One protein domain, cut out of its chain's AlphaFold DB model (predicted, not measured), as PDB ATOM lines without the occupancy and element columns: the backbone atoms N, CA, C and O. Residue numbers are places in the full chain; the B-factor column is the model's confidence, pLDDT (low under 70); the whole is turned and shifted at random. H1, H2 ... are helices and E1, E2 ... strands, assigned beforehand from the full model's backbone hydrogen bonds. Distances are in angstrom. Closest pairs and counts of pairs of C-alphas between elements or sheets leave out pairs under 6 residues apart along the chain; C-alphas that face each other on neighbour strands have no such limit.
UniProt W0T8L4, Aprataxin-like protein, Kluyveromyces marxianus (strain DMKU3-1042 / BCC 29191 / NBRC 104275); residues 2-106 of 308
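What this domain is: This is residues 2 to 106 of the 308 residues of the protein "Aprataxin-like protein" of Kluyveromyces marxianus (strain DMKU3-1042 / BCC 29191 / NBRC 104275) (UniProt W0T8L4). What shape? There is little regular structure: loops make the body, with E2 in its middle, parallel E1 and E3 together, and H1 and H2 apart. What builds it? Of 105 printed residues, E1, E2, H1, H2 and E3, in that order, hold 30, a mixed class. It is compact, with radius of gyration of the C-alphas 13.6 A and spans of 43, 27 and 27 A.

How they stand to each other: Which strands pair? E1, residues 11 to 14, and E3, residues 91 to 94, are parallel; N 12 and O 91 are 3.0 A apart. E2, residues 47 to 49, pairs with no named strand. And helices? H1, residues 61 to 71, is near E2 and apart from H2, residues 81 to 88. In both, every O i to N i+4 pair is within hydrogen-bond range.

Where its parts are: Which anchors? E1 begins at C-alpha 11, (6.136, 4.779, -7.449); E3 ends at C-alpha 94, (6.683, 2.021, -16.446). H1's length? It is 15.2 A.

The domain as a whole: Any cut? The printed part has no cut; links E1 to E2 and E2 to H1 are long. Low confidence? Residues 2 to 6, 16 to 28 and 39 have pLDDT under 70.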
ATOM      1  N   GLN A   2     -12.923   6.043 -16.064       32.53
ATOM      2  CA  GLN A   2     -11.520   5.733 -15.782       32.53
ATOM      3  C   GLN A   2     -11.159   6.436 -14.484       32.53
ATOM      4  O   GLN A   2     -11.430   7.624 -14.328       32.53
ATOM      5  N   GLY A   3     -10.705   5.614 -13.544       33.47
ATOM      6  CA  GLY A   3     -10.642   5.907 -12.130       33.47
ATOM      7  C   GLY A   3      -9.772   7.108 -11.819       33.47
ATOM      8  O   GLY A   3      -8.695   7.281 -12.382       33.47
ATOM      9  N   ASP A   4     -10.316   7.909 -10.915       39.91
ATOM     10  CA  ASP A   4      -9.627   8.685  -9.898       39.91
ATOM     11  C   ASP A   4      -8.113   8.420  -9.844       39.91
ATOM     12  O   ASP A   4      -7.626   7.480  -9.211       39.91
ATOM     13  N   ASN A   5      -7.373   9.249 -10.580       43.72
ATOM     14  CA  ASN A   5      -5.920   9.296 -10.573       43.72
ATOM     15  C   ASN A   5      -5.518   9.981  -9.259       43.72
ATOM     16  O   ASN A   5      -5.050  11.116  -9.263       43.72
ATOM     17  N   SER A   6      -5.765   9.317  -8.126       50.91
ATOM     18  CA  SER A   6      -5.139   9.676  -6.857       50.91
ATOM     19  C   SER A   6      -3.639   9.572  -7.094       50.91
ATOM     20  O   SER A   6      -3.058   8.494  -7.217       50.91
ATOM     21  N   GLU A   7      -3.036  10.713  -7.400       70.50
ATOM     22  CA  GLU A   7      -1.780  10.689  -8.111       70.50
ATOM     23  C   GLU A   7      -0.659  10.294  -7.131       70.50
ATOM     24  O   GLU A   7      -0.227  11.100  -6.307       70.50
ATOM     25  N   ALA A   8      -0.214   9.038  -7.201       77.44
ATOM     26  CA  ALA A   8       0.614   8.419  -6.172       77.44
ATOM     27  C   ALA A   8       1.890   9.206  -5.831       77.44
ATOM     28  O   ALA A   8       2.638   9.635  -6.709       77.44
ATOM     29  N   ILE A   9       2.164   9.332  -4.531       84.81
ATOM     30  CA  ILE A   9       3.413   9.898  -3.997       84.81
ATOM     31  C   ILE A   9       4.564   8.892  -4.162       84.81
ATOM     32  O   ILE A   9       5.710   9.271  -4.392       84.81
ATOM     33  N   TYR A  10       4.253   7.595  -4.089       88.62
ATOM     34  CA  TYR A  10       5.217   6.503  -4.177       88.62
ATOM     35  C   TYR A  10       5.032   5.722  -5.470       88.62
ATOM     36  O   TYR A  10       3.923   5.293  -5.803       88.62
ATOM     37  N   VAL A  11       6.136   5.497  -6.177       87.94
ATOM     38  CA  VAL A  11       6.136   4.779  -7.449       87.94
ATOM     39  C   VAL A  11       7.218   3.715  -7.497       87.94
ATOM     40  O   VAL A  11       8.314   3.884  -6.954       87.94
ATOM     41  N   ILE A  12       6.902   2.626  -8.188       86.31
ATOM     42  CA  ILE A  12       7.819   1.533  -8.497       86.31
ATOM     43  C   ILE A  12       7.931   1.414 -10.018       86.31
ATOM     44  O   ILE A  12       6.922   1.436 -10.722       86.31
ATOM     45  N   GLU A  13       9.160   1.272 -10.512       87.00
ATOM     46  CA  GLU A  13       9.431   0.883 -11.894       87.00
ATOM     47  C   GLU A  13       9.220  -0.616 -12.081       87.00
ATOM     48  O   GLU A  13       9.661  -1.416 -11.256       87.00
ATOM     49  N   TRP A  14       8.599  -0.983 -13.195       81.31
ATOM     50  CA  TRP A  14       8.376  -2.366 -13.599       81.31
ATOM     51  C   TRP A  14       8.568  -2.522 -15.117       81.31
ATOM     52  O   TRP A  14       8.533  -1.525 -15.851       81.31
ATOM     53  N   GLU A  15       8.797  -3.758 -15.567       74.00
ATOM     54  CA  GLU A  15       8.900  -4.154 -16.980       74.00
ATOM     55  C   GLU A  15       7.632  -4.891 -17.435       74.00
ATOM     56  O   GLU A  15       7.002  -5.581 -16.646       74.00
ATOM     57  N   ASP A  16       7.254  -4.760 -18.713       64.38
ATOM     58  CA  ASP A  16       6.000  -5.294 -19.290       64.38
ATOM     59  C   ASP A  16       5.943  -6.837 -19.410       64.38
ATOM     60  O   ASP A  16       5.122  -7.379 -20.148       64.38
ATOM     61  N   ASP A  17       6.791  -7.579 -18.702       63.50
ATOM     62  CA  ASP A  17       6.833  -9.046 -18.763       63.50
ATOM     63  C   ASP A  17       5.677  -9.731 -18.003       63.50
ATOM     64  O   ASP A  17       5.546 -10.957 -18.018       63.50
ATOM     65  N   GLY A  18       4.805  -8.942 -17.364       58.66
ATOM     66  CA  GLY A  18       3.620  -9.420 -16.651       58.66
ATOM     67  C   GLY A  18       3.940 -10.215 -15.382       58.66
ATOM     68  O   GLY A  18       3.020 -10.700 -14.722       58.66
ATOM     69  N   GLN A  19       5.219 -10.331 -15.017       57.41
ATOM     70  CA  GLN A  19       5.678 -11.009 -13.817       57.41
ATOM     71  C   GLN A  19       6.514 -10.018 -13.016       57.41
ATOM     72  O   GLN A  19       7.668  -9.754 -13.318       57.41
ATOM     73  N   GLY A  20       5.919  -9.455 -11.959       58.66
ATOM     74  CA  GLY A  20       6.657  -8.600 -11.028       58.66
ATOM     75  C   GLY A  20       7.942  -9.283 -10.527       58.66
ATOM     76  O   GLY A  20       8.043 -10.510 -10.585       58.66
ATOM     77  N   PRO A  21       8.916  -8.511 -10.012       60.75
ATOM     78  CA  PRO A  21      10.253  -9.007  -9.696       60.75
ATOM     79  C   PRO A  21      10.188 -10.230  -8.772       60.75
ATOM     80  O   PRO A  21       9.959 -10.117  -7.565       60.75
ATOM     81  N   SER A  22      10.364 -11.415  -9.359       57.31
ATOM     82  CA  SER A  22      10.275 -12.695  -8.671       57.31
ATOM     83  C   SER A  22      11.680 -13.138  -8.266       57.31
ATOM     84  O   SER A  22      12.619 -13.136  -9.058       57.31
ATOM     85  N   GLY A  23      11.856 -13.446  -6.980       62.44
ATOM     86  CA  GLY A  23      13.141 -13.869  -6.425       62.44
ATOM     87  C   GLY A  23      13.478 -13.212  -5.087       62.44
ATOM     88  O   GLY A  23      13.102 -12.073  -4.790       62.44
ATOM     89  N   VAL A  24      14.214 -13.952  -4.260       62.59
ATOM     90  CA  VAL A  24      14.741 -13.474  -2.981       62.59
ATOM     91  C   VAL A  24      16.256 -13.532  -3.057       62.59
ATOM     92  O   VAL A  24      16.839 -14.597  -3.251       62.59
ATOM     93  N   VAL A  25      16.893 -12.374  -2.916       65.06
ATOM     94  CA  VAL A  25      18.318 -12.294  -2.615       65.06
ATOM     95  C   VAL A  25      18.443 -11.950  -1.142       65.06
ATOM     96  O   VAL A  25      17.756 -11.070  -0.643       65.06
ATOM     97  N   ILE A  26      19.310 -12.658  -0.432       62.25
ATOM     98  CA  ILE A  26      19.799 -12.229   0.874       62.25
ATOM     99  C   ILE A  26      21.271 -11.944   0.637       62.25
ATOM    100  O   ILE A  26      22.053 -12.866   0.407       62.25
ATOM    101  N   ASP A  27      21.629 -10.669   0.577       64.81
ATOM    102  CA  ASP A  27      23.023 -10.265   0.606       64.81
ATOM    103  C   ASP A  27      23.416  -9.807   2.012       64.81
ATOM    104  O   ASP A  27      22.578  -9.668   2.899       64.81
ATOM    105  N   GLY A  28      24.713  -9.596   2.238       63.44
ATOM    106  CA  GLY A  28      25.220  -9.079   3.511       63.44
ATOM    107  C   GLY A  28      24.817  -7.626   3.799       63.44
ATOM    108  O   GLY A  28      25.303  -7.052   4.774       63.44
ATOM    109  N   THR A  29      23.979  -7.003   2.963       70.06
ATOM    110  CA  THR A  29      23.418  -5.680   3.234       70.06
ATOM    111  C   THR A  29      22.141  -5.813   4.057       70.06
ATOM    112  O   THR A  29      21.429  -6.810   3.994       70.06
ATOM    113  N   GLN A  30      21.793  -4.764   4.802       74.56
ATOM    114  CA  GLN A  30      20.513  -4.730   5.520       74.56
ATOM    115  C   GLN A  30      19.308  -4.646   4.553       74.56
ATOM    116  O   GLN A  30      18.184  -4.891   4.959       74.56
ATOM    117  N   TYR A  31      19.525  -4.376   3.257       81.50
ATOM    118  CA  TYR A  31      18.465  -4.215   2.254       81.50
ATOM    119  C   TYR A  31      18.186  -5.470   1.410       81.50
ATOM    120  O   TYR A  31      17.404  -5.376   0.465       81.50
ATOM    121  N   GLY A  32      18.788  -6.630   1.711       78.50
ATOM    122  CA  GLY A  32      18.733  -7.824   0.853       78.50
ATOM    123  C   GLY A  32      17.326  -8.189   0.354       78.50
ATOM    124  O   GLY A  32      17.132  -8.417  -0.837       78.50
ATOM    125  N   THR A  33      16.301  -8.103   1.209       83.44
ATOM    126  CA  THR A  33      14.903  -8.418   0.844       83.44
ATOM    127  C   THR A  33      14.322  -7.552  -0.284       83.44
ATOM    128  O   THR A  33      13.349  -7.963  -0.927       83.44
ATOM    129  N   HIS A  34      14.910  -6.378  -0.539       86.25
ATOM    130  CA  HIS A  34      14.546  -5.431  -1.604       86.25
ATOM    131  C   HIS A  34      15.305  -5.652  -2.913       86.25
ATOM    132  O   HIS A  34      15.118  -4.893  -3.867       86.25
ATOM    133  N   LEU A  35      16.153  -6.676  -2.973       87.69
ATOM    134  CA  LEU A  35      16.895  -7.068  -4.161       87.69
ATOM    135  C   LEU A  35      16.429  -8.441  -4.654       87.69
ATOM    136  O   LEU A  35      15.989  -9.297  -3.881       87.69
ATOM    137  N   PHE A  36      16.523  -8.656  -5.961       86.00
ATOM    138  CA  PHE A  36      16.244  -9.944  -6.587       86.00
ATOM    139  C   PHE A  36      17.299 -10.280  -7.645       86.00
ATOM    140  O   PHE A  36      18.014  -9.404  -8.132       86.00
ATOM    141  N   LYS A  37      17.416 -11.567  -7.976       82.38
ATOM    142  CA  LYS A  37      18.202 -12.051  -9.113       82.38
ATOM    143  C   LYS A  37      17.234 -12.396 -10.220       82.38
ATOM    144  O   LYS A  37      16.334 -13.195  -9.986       82.38
ATOM    145  N   ASP A  38      17.449 -11.825 -11.393       74.12
ATOM    146  CA  ASP A  38      16.732 -12.237 -12.588       74.12
ATOM    147  C   ASP A  38      17.172 -13.667 -12.967       74.12
ATOM    148  O   ASP A  38      18.353 -13.874 -13.273       74.12
ATOM    149  N   PRO A  39      16.263 -14.662 -12.941       69.88
ATOM    150  CA  PRO A  39      16.580 -16.041 -13.307       69.88
ATOM    151  C   PRO A  39      17.059 -16.188 -14.757       69.88
ATOM    152  O   PRO A  39      17.754 -17.154 -15.074       69.88
ATOM    153  N   SER A  40      16.689 -15.249 -15.632       70.94
ATOM    154  CA  SER A  40      17.062 -15.234 -17.048       70.94
ATOM    155  C   SER A  40      18.439 -14.607 -17.306       70.94
ATOM    156  O   SER A  40      19.020 -14.803 -18.381       70.94
ATOM    157  N   SER A  41      19.009 -13.905 -16.317       72.19
ATOM    158  CA  SER A  41      20.322 -13.275 -16.443       72.19
ATOM    159  C   SER A  41      21.433 -14.317 -16.569       72.19
ATOM    160  O   SER A  41      21.607 -15.201 -15.725       72.19
ATOM    161  N   LYS A  42      22.264 -14.166 -17.608       74.81
ATOM    162  CA  LYS A  42      23.485 -14.969 -17.780       74.81
ATOM    163  C   LYS A  42      24.541 -14.660 -16.713       74.81
ATOM    164  O   LYS A  42      25.407 -15.497 -16.462       74.81
ATOM    165  N   ASP A  43      24.469 -13.488 -16.077       78.25
ATOM    166  CA  ASP A  43      25.376 -13.093 -15.005       78.25
ATOM    167  C   ASP A  43      24.777 -13.406 -13.625       78.25
ATOM    168  O   ASP A  43      23.917 -12.694 -13.103       78.25
ATOM    169  N   LYS A  44      25.296 -14.467 -12.995       71.44
ATOM    170  CA  LYS A  44      24.878 -14.932 -11.661       71.44
ATOM    171  C   LYS A  44      25.260 -13.976 -10.517       71.44
ATOM    172  O   LYS A  44      24.818 -14.195  -9.377       71.44
ATOM    173  N   LYS A  45      26.102 -12.971 -10.785       78.12
ATOM    174  CA  LYS A  45      26.557 -11.960  -9.815       78.12
ATOM    175  C   LYS A  45      25.752 -10.663  -9.875       78.12
ATOM    176  O   LYS A  45      25.951  -9.806  -9.014       78.12
ATOM    177  N   LEU A  46      24.858 -10.532 -10.849       84.50
ATOM    178  CA  LEU A  46      23.989  -9.378 -11.007       84.50
ATOM    179  C   LEU A  46      22.806  -9.468 -10.039       84.50
ATOM    180  O   LEU A  46      22.157 -10.510  -9.940       84.50
ATOM    181  N   VAL A  47      22.520  -8.379  -9.334       86.50
ATOM    182  CA  VAL A  47      21.310  -8.233  -8.512       86.50
ATOM    183  C   VAL A  47      20.583  -6.953  -8.900       86.50
ATOM    184  O   VAL A  47      21.217  -5.969  -9.277       86.50
ATOM    185  N   SER A  48      19.259  -6.955  -8.797       87.38
ATOM    186  CA  SER A  48      18.404  -5.852  -9.232       87.38
ATOM    187  C   SER A  48      17.551  -5.327  -8.085       87.38
ATOM    188  O   SER A  48      17.030  -6.096  -7.278       87.38
ATOM    189  N   CYS A  49      17.371  -4.008  -8.024       89.19
ATOM    190  CA  CYS A  49      16.426  -3.368  -7.111       89.19
ATOM    191  C   CYS A  49      14.979  -3.736  -7.475       89.19
ATOM    192  O   CYS A  49      14.553  -3.485  -8.600       89.19
ATOM    193  N   LYS A  50      14.187  -4.236  -6.517       87.69
ATOM    194  CA  LYS A  50      12.754  -4.542  -6.709       87.69
ATOM    195  C   LYS A  50      11.875  -3.306  -6.958       87.69
ATOM    196  O   LYS A  50      10.715  -3.450  -7.322       87.69
ATOM    197  N   HIS A  51      12.405  -2.099  -6.743       87.38
ATOM    198  CA  HIS A  51      11.657  -0.847  -6.879       87.38
ATOM    199  C   HIS A  51      11.935  -0.073  -8.172       87.38
ATOM    200  O   HIS A  51      11.081   0.696  -8.599       87.38
ATOM    201  N   CYS A  52      13.132  -0.179  -8.758       88.38
ATOM    202  CA  CYS A  52      13.474   0.548  -9.991       88.38
ATOM    203  C   CYS A  52      14.211  -0.288 -11.049       88.38
ATOM    204  O   CYS A  52      14.645   0.239 -12.078       88.38
ATOM    205  N   LEU A  53      14.425  -1.577 -10.766       87.12
ATOM    206  CA  LEU A  53      15.169  -2.514 -11.612       87.12
ATOM    207  C   LEU A  53      16.615  -2.080 -11.903       87.12
ATOM    208  O   LEU A  53      17.263  -2.604 -12.807       87.12
ATOM    209  N   LYS A  54      17.166  -1.133 -11.127       88.31
ATOM    210  CA  LYS A  54      18.586  -0.791 -11.198       88.31
ATOM    211  C   LYS A  54      19.410  -2.024 -10.846       88.31
ATOM    212  O   LYS A  54      19.218  -2.619  -9.788       88.31
ATOM    213  N   GLN A  55      20.315  -2.370 -11.750       88.56
ATOM    214  CA  GLN A  55      21.226  -3.494 -11.618       88.56
ATOM    215  C   GLN A  55      22.510  -3.080 -10.887       88.56
ATOM    216  O   GLN A  55      23.040  -1.986 -11.115       88.56
ATOM    217  N   PHE A  56      23.011  -3.975 -10.037       87.38
ATOM    218  CA  PHE A  56      24.263  -3.858  -9.296       87.38
ATOM    219  C   PHE A  56      25.125  -5.093  -9.556       87.38
ATOM    220  O   PHE A  56      24.679  -6.228  -9.375       87.38
ATOM    221  N   GLU A  57      26.374  -4.867  -9.945       84.56
ATOM    222  CA  GLU A  57      27.362  -5.928 -10.126       84.56
ATOM    223  C   GLU A  57      28.063  -6.252  -8.802       84.56
ATOM    224  O   GLU A  57      28.349  -5.362  -7.997       84.56
ATOM    225  N   ASN A  58      28.384  -7.531  -8.588       73.19
ATOM    226  CA  ASN A  58      29.199  -8.024  -7.467       73.19
ATOM    227  C   ASN A  58      28.693  -7.652  -6.060       73.19
ATOM    228  O   ASN A  58      29.456  -7.762  -5.103       73.19
ATOM    229  N   VAL A  59      27.424  -7.258  -5.916       72.12
ATOM    230  CA  VAL A  59      26.824  -6.927  -4.614       72.12
ATOM    231  C   VAL A  59      27.617  -5.826  -3.886       72.12
ATOM    232  O   VAL A  59      27.918  -5.921  -2.695       72.12
ATOM    233  N   ASP A  60      27.992  -4.762  -4.606       81.44
ATOM    234  CA  ASP A  60      28.605  -3.586  -3.981       81.44
ATOM    235  C   ASP A  60      27.627  -2.940  -2.985       81.44
ATOM    236  O   ASP A  60      26.764  -2.126  -3.334       81.44
ATOM    237  N   THR A  61      27.804  -3.298  -1.712       83.31
ATOM    238  CA  THR A  61      26.982  -2.843  -0.589       83.31
ATOM    239  C   THR A  61      26.909  -1.324  -0.529       83.31
ATOM    240  O   THR A  61      25.861  -0.763  -0.211       83.31
ATOM    241  N   ARG A  62      28.000  -0.627  -0.868       86.69
ATOM    242  CA  ARG A  62      28.037   0.834  -0.816       86.69
ATOM    243  C   ARG A  62      27.120   1.445  -1.869       86.69
ATOM    244  O   ARG A  62      26.404   2.395  -1.551       86.69
ATOM    245  N   SER A  63      27.131   0.912  -3.088       88.38
ATOM    246  CA  SER A  63      26.261   1.380  -4.169       88.38
ATOM    247  C   SER A  63      24.791   1.067  -3.895       88.38
ATOM    248  O   SER A  63      23.956   1.947  -4.067       88.38
ATOM    249  N   ILE A  64      24.475  -0.117  -3.357       88.25
ATOM    250  CA  ILE A  64      23.103  -0.480  -2.954       88.25
ATOM    251  C   ILE A  64      22.581   0.469  -1.868       88.25
ATOM    252  O   ILE A  64      21.497   1.033  -1.997       88.25
ATOM    253  N   VAL A  65      23.359   0.691  -0.802       88.44
ATOM    254  CA  VAL A  65      22.968   1.594   0.295       88.44
ATOM    255  C   VAL A  65      22.795   3.025  -0.216       88.44
ATOM    256  O   VAL A  65      21.852   3.712   0.174       88.44
ATOM    257  N   LEU A  66      23.693   3.496  -1.087       90.19
ATOM    258  CA  LEU A  66      23.579   4.819  -1.700       90.19
ATOM    259  C   LEU A  66      22.298   4.934  -2.532       90.19
ATOM    260  O   LEU A  66      21.567   5.914  -2.387       90.19
ATOM    261  N   HIS A  67      22.023   3.927  -3.356       91.12
ATOM    262  CA  HIS A  67      20.842   3.856  -4.196       91.12
ATOM    263  C   HIS A  67      19.554   3.906  -3.374       91.12
ATOM    264  O   HIS A  67      18.708   4.770  -3.609       91.12
ATOM    265  N   MET A  68      19.427   3.033  -2.367       89.88
ATOM    266  CA  MET A  68      18.242   2.988  -1.510       89.88
ATOM    267  C   MET A  68      18.031   4.332  -0.816       89.88
ATOM    268  O   MET A  68      16.952   4.895  -0.905       89.88
ATOM    269  N   ASN A  69      19.076   4.936  -0.252       88.94
ATOM    270  CA  ASN A  69      18.932   6.222   0.436       88.94
ATOM    271  C   ASN A  69      18.595   7.406  -0.486       88.94
ATOM    272  O   ASN A  69      18.105   8.423   0.004       88.94
ATOM    273  N   ARG A  70      18.903   7.334  -1.788       89.75
ATOM    274  CA  ARG A  70      18.752   8.480  -2.704       89.75
ATOM    275  C   ARG A  70      17.597   8.352  -3.684       89.75
ATOM    276  O   ARG A  70      16.981   9.364  -4.003       89.75
ATOM    277  N   ILE A  71      17.295   7.144  -4.146       90.06
ATOM    278  CA  ILE A  71      16.210   6.867  -5.097       90.06
ATOM    279  C   ILE A  71      14.955   6.388  -4.368       90.06
ATOM    280  O   ILE A  71      13.847   6.820  -4.703       90.06
ATOM    281  N   HIS A  72      15.132   5.571  -3.326       90.06
ATOM    282  CA  HIS A  72      14.052   5.011  -2.513       90.06
ATOM    283  C   HIS A  72      14.180   5.403  -1.028       90.06
ATOM    284  O   HIS A  72      14.177   4.517  -0.174       90.06
ATOM    285  N   PRO A  73      14.306   6.706  -0.689       89.94
ATOM    286  CA  PRO A  73      14.585   7.178   0.676       89.94
ATOM    287  C   PRO A  73      13.569   6.714   1.735       89.94
ATOM    288  O   PRO A  73      13.869   6.729   2.925       89.94
ATOM    289  N   GLN A  74      12.384   6.280   1.311       89.94
ATOM    290  CA  GLN A  74      11.347   5.687   2.149       89.94
ATOM    291  C   GLN A  74      11.640   4.249   2.608       89.94
ATOM    292  O   GLN A  74      11.010   3.751   3.542       89.94
ATOM    293  N   VAL A  75      12.592   3.569   1.965       90.31
ATOM    294  CA  VAL A  75      13.001   2.207   2.311       90.31
ATOM    295  C   VAL A  75      13.961   2.264   3.495       90.31
ATOM    296  O   VAL A  75      15.134   2.625   3.371       90.31
ATOM    297  N   ARG A  76      13.453   1.883   4.670       87.75
ATOM    298  CA  ARG A  76      14.265   1.743   5.885       87.75
ATOM    299  C   ARG A  76      15.135   0.490   5.799       87.75
ATOM    300  O   ARG A  76      14.800  -0.466   5.104       87.75
ATOM    301  N   ARG A  77      16.246   0.487   6.537       84.38
ATOM    302  CA  ARG A  77      17.212  -0.626   6.552       84.38
ATOM    303  C   ARG A  77      16.630  -1.943   7.067       84.38
ATOM    304  O   ARG A  77      17.118  -2.988   6.693       84.38
ATOM    305  N   ASP A  78      15.630  -1.890   7.931       85.25
ATOM    306  CA  ASP A  78      14.978  -3.031   8.583       85.25
ATOM    307  C   ASP A  78      13.612  -3.380   7.969       85.25
ATOM    308  O   ASP A  78      12.945  -4.295   8.437       85.25
ATOM    309  N   MET A  79      13.173  -2.636   6.952       88.12
ATOM    310  CA  MET A  79      11.878  -2.840   6.303       88.12
ATOM    311  C   MET A  79      11.963  -3.992   5.304       88.12
ATOM    312  O   MET A  79      12.947  -4.079   4.575       88.12
ATOM    313  N   THR A  80      10.932  -4.827   5.190       86.69
ATOM    314  CA  THR A  80      10.827  -5.825   4.110       86.69
ATOM    315  C   THR A  80      10.118  -5.258   2.875       86.69
ATOM    316  O   THR A  80       9.427  -4.241   2.943       86.69
ATOM    317  N   TYR A  81      10.261  -5.903   1.713       85.75
ATOM    318  CA  TYR A  81       9.546  -5.468   0.503       85.75
ATOM    319  C   TYR A  81       8.017  -5.603   0.648       85.75
ATOM    320  O   TYR A  81       7.268  -4.739   0.203       85.75
ATOM    321  N   GLU A  82       7.540  -6.643   1.332       86.38
ATOM    322  CA  GLU A  82       6.110  -6.833   1.615       86.38
ATOM    323  C   GLU A  82       5.566  -5.740   2.542       86.38
ATOM    324  O   GLU A  82       4.484  -5.198   2.309       86.38
ATOM    325  N   GLU A  83       6.338  -5.358   3.564       90.06
ATOM    326  CA  GLU A  83       6.007  -4.218   4.417       90.06
ATOM    327  C   GLU A  83       5.962  -2.917   3.623       90.06
ATOM    328  O   GLU A  83       5.022  -2.146   3.800       90.06
ATOM    329  N   TYR A  84       6.929  -2.695   2.728       89.44
ATOM    330  CA  TYR A  84       6.947  -1.535   1.840       89.44
ATOM    331  C   TYR A  84       5.667  -1.458   0.990       89.44
ATOM    332  O   TYR A  84       4.964  -0.444   1.011       89.44
ATOM    333  N   MET A  85       5.310  -2.551   0.308       87.12
ATOM    334  CA  MET A  85       4.094  -2.630  -0.510       87.12
ATOM    335  C   MET A  85       2.826  -2.383   0.315       87.12
ATOM    336  O   MET A  85       1.925  -1.670  -0.127       87.12
ATOM    337  N   ARG A  86       2.766  -2.927   1.535       90.50
ATOM    338  CA  ARG A  86       1.626  -2.758   2.444       90.50
ATOM    339  C   ARG A  86       1.494  -1.328   2.969       90.50
ATOM    340  O   ARG A  86       0.376  -0.817   3.032       90.50
ATOM    341  N   LEU A  87       2.605  -0.717   3.385       90.06
ATOM    342  CA  LEU A  87       2.626   0.602   4.023       90.06
ATOM    343  C   LEU A  87       2.395   1.726   3.015       90.06
ATOM    344  O   LEU A  87       1.589   2.615   3.273       90.06
ATOM    345  N   PHE A  88       3.080   1.679   1.874       88.25
ATOM    346  CA  PHE A  88       3.093   2.795   0.929       88.25
ATOM    347  C   PHE A  88       2.153   2.609  -0.256       88.25
ATOM    348  O   PHE A  88       1.880   3.587  -0.947       88.25
ATOM    349  N   LYS A  89       1.675   1.377  -0.498       88.94
ATOM    350  CA  LYS A  89       0.781   1.017  -1.615       88.94
ATOM    351  C   LYS A  89       1.171   1.730  -2.924       88.94
ATOM    352  O   LYS A  89       0.343   2.424  -3.516       88.94
ATOM    353  N   PRO A  90       2.446   1.633  -3.340       88.56
ATOM    354  CA  PRO A  90       2.961   2.427  -4.444       88.56
ATOM    355  C   PRO A  90       2.285   2.038  -5.756       88.56
ATOM    356  O   PRO A  90       1.919   0.881  -5.972       88.56
ATOM    357  N   SER A  91       2.175   2.999  -6.666       88.06
ATOM    358  CA  SER A  91       1.722   2.709  -8.024       88.06
ATOM    359  C   SER A  91       2.851   2.130  -8.869       88.06
ATOM    360  O   SER A  91       3.975   2.638  -8.872       88.06
ATOM    361  N   LEU A  92       2.530   1.086  -9.630       84.62
ATOM    362  CA  LEU A  92       3.414   0.541 -10.651       84.62
ATOM    363  C   LEU A  92       3.396   1.472 -11.864       84.62
ATOM    364  O   LEU A  92       2.360   1.672 -12.497       84.62
ATOM    365  N   MET A  93       4.545   2.056 -12.191       84.50
ATOM    366  CA  MET A  93       4.696   2.945 -13.339       84.50
ATOM    367  C   MET A  93       5.874   2.507 -14.197       84.50
ATOM    368  O   MET A  93       7.001   2.366 -13.726       84.50
ATOM    369  N   LYS A  94       5.620   2.322 -15.492       83.50
ATOM    370  CA  LYS A  94       6.683   2.021 -16.446       83.50
ATOM    371  C   LYS A  94       7.650   3.208 -16.499       83.50
ATOM    372  O   LYS A  94       7.219   4.352 -16.617       83.50
ATOM    373  N   HIS A  95       8.948   2.935 -16.382       81.50
ATOM    374  CA  HIS A  95      10.014   3.947 -16.362       81.50
ATOM    375  C   HIS A  95       9.907   5.008 -15.245       81.50
ATOM    376  O   HIS A  95      10.382   6.129 -15.416       81.50
ATOM    377  N   ALA A  96       9.358   4.649 -14.076       83.00
ATOM    378  CA  ALA A  96       9.171   5.536 -12.921       83.00
ATOM    379  C   ALA A  96      10.423   6.314 -12.456       83.00
ATOM    380  O   ALA A  96      10.316   7.371 -11.839       83.00
ATOM    381  N   HIS A  97      11.631   5.815 -12.698       83.81
ATOM    382  CA  HIS A  97      12.848   6.536 -12.315       83.81
ATOM    383  C   HIS A  97      13.637   7.035 -13.526       83.81
ATOM    384  O   HIS A  97      14.614   7.751 -13.341       83.81
ATOM    385  N   GLY A  98      13.228   6.691 -14.755       83.25
ATOM    386  CA  GLY A  98      13.866   7.115 -16.002       83.25
ATOM    387  C   GLY A  98      15.398   7.107 -15.931       83.25
ATOM    388  O   GLY A  98      16.024   6.072 -15.698       83.25
ATOM    389  N   ILE A  99      15.999   8.289 -16.101       79.44
ATOM    390  CA  ILE A  99      17.449   8.497 -15.975       79.44
ATOM    391  C   ILE A  99      17.920   8.744 -14.531       79.44
ATOM    392  O   ILE A  99      19.113   8.606 -14.262       79.44
ATOM    393  N   GLU A 100      17.027   9.067 -13.588       80.44
ATOM    394  CA  GLU A 100      17.377   9.398 -12.196       80.44
ATOM    395  C   GLU A 100      18.090   8.251 -11.483       80.44
ATOM    396  O   GLU A 100      19.030   8.489 -10.725       80.44
ATOM    397  N   LYS A 101      17.721   6.997 -11.783       79.88
ATOM    398  CA  LYS A 101      18.410   5.806 -11.250       79.88
ATOM    399  C   LYS A 101      19.890   5.725 -11.639       79.88
ATOM    400  O   LYS A 101      20.652   4.996 -11.014       79.88
ATOM    401  N   ASN A 102      20.311   6.480 -12.655       82.38
ATOM    402  CA  ASN A 102      21.711   6.631 -13.058       82.38
ATOM    403  C   ASN A 102      22.333   7.951 -12.562       82.38
ATOM    404  O   ASN A 102      23.531   8.171 -12.725       82.38
ATOM    405  N   MET A 103      21.541   8.819 -11.930       84.44
ATOM    406  CA  MET A 103      21.943  10.115 -11.383       84.44
ATOM    407  C   MET A 103      22.045  10.102  -9.854       84.44
ATOM    408  O   MET A 103      22.128  11.162  -9.243       84.44
ATOM    409  N   GLU A 104      22.099   8.935  -9.211       84.25
ATOM    410  CA  GLU A 104      22.148   8.821  -7.745       84.25
ATOM    411  C   GLU A 104      23.353   9.527  -7.102       84.25
ATOM    412  O   GLU A 104      23.296   9.932  -5.949       84.25
ATOM    413  N   LYS A 105      24.438   9.757  -7.847       86.19
ATOM    414  CA  LYS A 105      25.590  10.553  -7.383       86.19
ATOM    415  C   LYS A 105      25.435  12.059  -7.634       86.19
ATOM    416  O   LYS A 105      26.228  12.845  -7.125       86.19
ATOM    417  N   SER A 106      24.450  12.465  -8.433       90.44
ATOM    418  CA  SER A 106      24.207  13.860  -8.793       90.44
ATOM    419  C   SER A 106      23.489  14.598  -7.673       90.44
ATOM    420  O   SER A 106      22.496  14.123  -7.125       90.44
TER     421      SER A 106